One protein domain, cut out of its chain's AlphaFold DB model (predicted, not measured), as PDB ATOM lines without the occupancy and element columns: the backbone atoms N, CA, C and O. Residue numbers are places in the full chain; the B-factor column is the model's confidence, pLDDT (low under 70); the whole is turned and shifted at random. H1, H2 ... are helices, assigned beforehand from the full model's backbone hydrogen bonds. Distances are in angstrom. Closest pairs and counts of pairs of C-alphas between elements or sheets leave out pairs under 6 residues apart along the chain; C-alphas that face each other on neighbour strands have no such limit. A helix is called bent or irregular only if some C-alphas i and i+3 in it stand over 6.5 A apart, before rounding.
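Overview. This is residues 375 to 414 of the 414 residues of the protein "FH2 domain-containing protein" of Glossina brevipalpis (UniProt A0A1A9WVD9). Look first for one longer helix, H2, with a loop of unnamed chain leading from one end of it to a short helix, H1, set away from it, and a tail leaving its other end. It is a loose, open arrangement: the two helices do not pack on each other. The 40 printed residues hold H1 then H2, with no named strand; the class is all helix, though under half of the residues, 18, are in named elements. The radius of gyration of the C-alphas is 11.3 A, loose, and the spans are 29 by 23 by 14 A.

Arrangement. Begin with H2, residues 395 to 406, where every O i to N i+4 pair is within hydrogen-bond range. H1, residues 377 to 382, is apart from it; there 0 of 2 such pairs are within range, against 2 of 3 O i to N i+3 pairs.

Along the chain. Find C-alpha 395 at (101.465, 92.134, 161.625); H2 runs 16.1 A to C-alpha 406 at (93.454, 104.212, 168.727). H1 begins at C-alpha 377, (89.132, 89.604, 154.233), and spans 9.8 A; it is neither bent nor irregular, but only just: C-alphas 378 and 381 are 6.1 A apart.

Size, cuts and confidence. The two C-alphas farthest apart, Glu 390 and Asp 414, are 34.0 A apart. The link from H1 to H2, residues 383 to 394, is long, and the printed part has no cut. Look for pLDDT under 70 at residues 375 to 381 and 410 to 414.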
ATOM      1  N   PHE A 375      94.110  95.177 152.927       61.56
ATOM      2  CA  PHE A 375      94.069  93.754 153.209       61.56
ATOM      3  C   PHE A 375      92.645  93.233 153.014       61.56
ATOM      4  O   PHE A 375      91.744  93.485 153.813       61.56
ATOM      5  N   GLY A 376      92.434  92.469 151.942       53.88
ATOM      6  CA  GLY A 376      91.177  91.751 151.740       53.88
ATOM      7  C   GLY A 376      90.877  90.793 152.903       53.88
ATOM      8  O   GLY A 376      91.787  90.308 153.569       53.88
ATOM      9  N   ILE A 377      89.603  90.449 153.113       65.12
ATOM     10  CA  ILE A 377      89.132  89.604 154.233       65.12
ATOM     11  C   ILE A 377      89.910  88.273 154.350       65.12
ATOM     12  O   ILE A 377      90.175  87.796 155.447       65.12
ATOM     13  N   PHE A 378      90.360  87.691 153.234       60.28
ATOM     14  CA  PHE A 378      91.176  86.464 153.223       60.28
ATOM     15  C   PHE A 378      92.586  86.635 153.775       60.28
ATOM     16  O   PHE A 378      93.241  85.650 154.104       60.28
ATOM     17  N   TYR A 379      93.073  87.865 153.850       66.44
ATOM     18  CA  TYR A 379      94.369  88.167 154.419       66.44
ATOM     19  C   TYR A 379      94.327  88.167 155.952       66.44
ATOM     20  O   TYR A 379      95.368  87.965 156.566       66.44
ATOM     21  N   LEU A 380      93.139  88.260 156.575       68.12
ATOM     22  CA  LEU A 380      92.965  88.122 158.029       68.12
ATOM     23  C   LEU A 380      93.585  86.828 158.564       68.12
ATOM     24  O   LEU A 380      94.275  86.844 159.580       68.12
ATOM     25  N   THR A 381      93.397  85.715 157.850       69.69
ATOM     26  CA  THR A 381      93.955  84.409 158.237       69.69
ATOM     27  C   THR A 381      95.460  84.292 157.986       69.69
ATOM     28  O   THR A 381      96.073  83.339 158.453       69.69
ATOM     29  N   LYS A 382      96.060  85.267 157.289       71.75
ATOM     30  CA  LYS A 382      97.491  85.342 156.949       71.75
ATOM     31  C   LYS A 382      98.226  86.486 157.656       71.75
ATOM     32  O   LYS A 382      99.421  86.675 157.438       71.75
ATOM     33  N   LEU A 383      97.555  87.231 158.539       72.56
ATOM     34  CA  LEU A 383      98.174  88.310 159.324       72.56
ATOM     35  C   LEU A 383      99.296  87.807 160.246       72.56
ATOM     36  O   LEU A 383     100.179  88.570 160.630       72.56
ATOM     37  N   ILE A 384      99.270  86.523 160.598       77.50
ATOM     38  CA  ILE A 384     100.303  85.874 161.412       77.50
ATOM     39  C   ILE A 384     101.560  85.575 160.578       77.50
ATOM     40  O   ILE A 384     102.666  85.584 161.115       77.50
ATOM     41  N   ASP A 385     101.407  85.373 159.266       78.25
ATOM     42  CA  ASP A 385     102.502  85.003 158.361       78.25
ATOM     43  C   ASP A 385     103.398  86.198 158.007       78.25
ATOM     44  O   ASP A 385     104.544  86.024 157.593       78.25
ATOM     45  N   THR A 386     102.889  87.421 158.181       77.81
ATOM     46  CA  THR A 386     103.624  88.657 157.893       77.81
ATOM     47  C   THR A 386     104.287  89.165 159.159       77.81
ATOM     48  O   THR A 386     103.626  89.366 160.176       77.81
ATOM     49  N   LYS A 387     105.601  89.366 159.107       82.12
ATOM     50  CA  LYS A 387     106.422  89.747 160.258       82.12
ATOM     51  C   LYS A 387     107.141  91.059 159.996       82.12
ATOM     52  O   LYS A 387     107.325  91.435 158.839       82.12
ATOM     53  N   ASP A 388     107.507  91.757 161.065       78.81
ATOM     54  CA  ASP A 388     108.271  92.994 160.940       78.81
ATOM     55  C   ASP A 388     109.684  92.749 160.383       78.81
ATOM     56  O   ASP A 388     110.147  91.612 160.258       78.81
ATOM     57  N   VAL A 389     110.371  93.838 160.031       80.69
ATOM     58  CA  VAL A 389     111.721  93.818 159.438       80.69
ATOM     59  C   VAL A 389     112.729  93.073 160.326       80.69
ATOM     60  O   VAL A 389     113.694  92.501 159.826       80.69
ATOM     61  N   GLU A 390     112.488  93.040 161.636       79.25
ATOM     62  CA  GLU A 390     113.345  92.400 162.634       79.25
ATOM     63  C   GLU A 390     112.871  90.985 163.013       79.25
ATOM     64  O   GLU A 390     113.518  90.320 163.824       79.25
ATOM     65  N   ASN A 391     111.776  90.501 162.412       79.38
ATOM     66  CA  ASN A 391     111.140  89.209 162.676       79.38
ATOM     67  C   ASN A 391     110.704  89.024 164.151       79.38
ATOM     68  O   ASN A 391     110.601  87.893 164.633       79.38
ATOM     69  N   LYS A 392     110.462  90.123 164.881       80.06
ATOM     70  CA  LYS A 392     110.174  90.117 166.331       80.06
ATOM     71  C   LYS A 392     108.686  90.077 166.659       80.06
ATOM     72  O   LYS A 392     108.290  89.466 167.646       80.06
ATOM     73  N   GLN A 393     107.867  90.705 165.826       81.19
ATOM     74  CA  GLN A 393     106.413  90.773 165.983       81.19
ATOM     75  C   GLN A 393     105.732  90.475 164.648       81.19
ATOM     76  O   GLN A 393     106.273  90.765 163.577       81.19
ATOM     77  N   THR A 394     104.543  89.876 164.703       85.44
ATOM     78  CA  THR A 394     103.720  89.679 163.502       85.44
ATOM     79  C   THR A 394     102.854  90.909 163.247       85.44
ATOM     80  O   THR A 394     102.578  91.690 164.161       85.44
ATOM     81  N   LEU A 395     102.378  91.063 162.013       79.25
ATOM     82  CA  LEU A 395     101.465  92.134 161.625       79.25
ATOM     83  C   LEU A 395     100.189  92.119 162.480       79.25
ATOM     84  O   LEU A 395      99.663  93.180 162.791       79.25
ATOM     85  N   LEU A 396      99.741  90.938 162.928       81.12
ATOM     86  CA  LEU A 396      98.638  90.815 163.884       81.12
ATOM     87  C   LEU A 396      98.942  91.494 165.231       81.12
ATOM     88  O   LEU A 396      98.089  92.218 165.731       81.12
ATOM     89  N   HIS A 397     100.139  91.295 165.800       82.69
ATOM     90  CA  HIS A 397     100.524  91.921 167.074       82.69
ATOM     91  C   HIS A 397     100.576  93.446 166.938       82.69
ATOM     92  O   HIS A 397      99.985  94.159 167.741       82.69
ATOM     93  N   TYR A 398     101.182  93.940 165.855       81.19
ATOM     94  CA  TYR A 398     101.192  95.370 165.549       81.19
ATOM     95  C   TYR A 398      99.773  95.938 165.381       81.19
ATOM     96  O   TYR A 398      99.470  97.031 165.856       81.19
ATOM     97  N   LEU A 399      98.882  95.196 164.719       77.88
ATOM     98  CA  LEU A 399      97.507  95.628 164.498       77.88
ATOM     99  C   LEU A 399      96.714  95.702 165.810       77.88
ATOM    100  O   LEU A 399      95.974  96.662 166.007       77.88
ATOM    101  N   ILE A 400      96.903  94.736 166.713       81.50
ATOM    102  CA  ILE A 400      96.304  94.752 168.055       81.50
ATOM    103  C   ILE A 400      96.799  95.972 168.840       81.50
ATOM    104  O   ILE A 400      95.968  96.728 169.334       81.50
ATOM    105  N   ASP A 401      98.108  96.243 168.853       80.00
ATOM    106  CA  ASP A 401      98.684  97.406 169.546       80.00
ATOM    107  C   ASP A 401      98.136  98.742 169.018       80.00
ATOM    108  O   ASP A 401      97.909  99.693 169.774       80.00
ATOM    109  N   VAL A 402      97.933  98.851 167.702       81.31
ATOM    110  CA  VAL A 402      97.380 100.063 167.080       81.31
ATOM    111  C   VAL A 402      95.886 100.202 167.375       81.31
ATOM    112  O   VAL A 402      95.426 101.317 167.637       81.31
ATOM    113  N   VAL A 403      95.133  99.100 167.364       78.50
ATOM    114  CA  VAL A 403      93.706  99.084 167.718       78.50
ATOM    115  C   VAL A 403      93.510  99.402 169.202       78.50
ATOM    116  O   VAL A 403      92.648 100.210 169.525       78.50
ATOM    117  N   GLU A 404      94.342  98.875 170.097       80.31
ATOM    118  CA  GLU A 404      94.306  99.171 171.534       80.31
ATOM    119  C   GLU A 404      94.623 100.648 171.822       80.31
ATOM    120  O   GLU A 404      93.940 101.289 172.622       80.31
ATOM    121  N   LYS A 405      95.586 101.237 171.099       80.25
ATOM    122  CA  LYS A 405      95.949 102.659 171.246       80.25
ATOM    123  C   LYS A 405      94.941 103.629 170.626       80.25
ATOM    124  O   LYS A 405      94.744 104.713 171.170       80.25
ATOM    125  N   LYS A 406      94.349 103.298 169.471       76.62
ATOM    126  CA  LYS A 406      93.454 104.212 168.727       76.62
ATOM    127  C   LYS A 406      91.965 103.963 168.970       76.62
ATOM    128  O   LYS A 406      91.175 104.893 168.833       76.62
ATOM    129  N   PHE A 407      91.576 102.738 169.316       74.00
ATOM    130  CA  PHE A 407      90.183 102.304 169.449       74.00
ATOM    131  C   PHE A 407      89.984 101.330 170.635       74.00
ATOM    132  O   PHE A 407      89.489 100.213 170.437       74.00
ATOM    133  N   PRO A 408      90.282 101.737 171.884       71.94
ATOM    134  CA  PRO A 408      90.197 100.859 173.061       71.94
ATOM    135  C   PRO A 408      88.785 100.293 173.300       71.94
ATOM    136  O   PRO A 408      88.615  99.201 173.831       71.94
ATOM    137  N   GLU A 409      87.742 100.983 172.832       70.38
ATOM    138  CA  GLU A 409      86.345 100.547 172.964       70.38
ATOM    139  C   GLU A 409      85.980  99.317 172.108       70.38
ATOM    140  O   GLU A 409      84.894  98.744 172.256       70.38
ATOM    141  N   THR A 410      86.872  98.914 171.197       65.81
ATOM    142  CA  THR A 410      86.660  97.793 170.268       65.81
ATOM    143  C   THR A 410      87.267  96.468 170.738       65.81
ATOM    144  O   THR A 410      86.982  95.443 170.127       65.81
ATOM    145  N   LEU A 411      88.013  96.460 171.852       66.06
ATOM    146  CA  LEU A 411      88.674  95.263 172.403       66.06
ATOM    147  C   LEU A 411      87.690  94.168 172.856       66.06
ATOM    148  O   LEU A 411      88.002  92.984 172.769       66.06
ATOM    149  N   ASN A 412      86.477  94.549 173.270       68.12
ATOM    150  CA  ASN A 412      85.394  93.601 173.542       68.12
ATOM    151  C   ASN A 412      84.565  93.395 172.272       68.12
ATOM    152  O   ASN A 412      83.750  94.257 171.932       68.12
ATOM    153  N   LEU A 413      84.762  92.258 171.602       60.50
ATOM    154  CA  LEU A 413      84.085  91.868 170.356       60.50
ATOM    155  C   LEU A 413      82.608  91.449 170.535       60.50
ATOM    156  O   LEU A 413      81.974  91.052 169.558       60.50
ATOM    157  N   ASP A 414      82.090  91.556 171.760       51.09
ATOM    158  CA  ASP A 414      80.780  91.052 172.185       51.09
ATOM    159  C   ASP A 414      79.552  91.601 171.473       51.09
ATOM    160  O   ASP A 414      79.469  92.777 171.022       51.09
TER     161      ASP A 414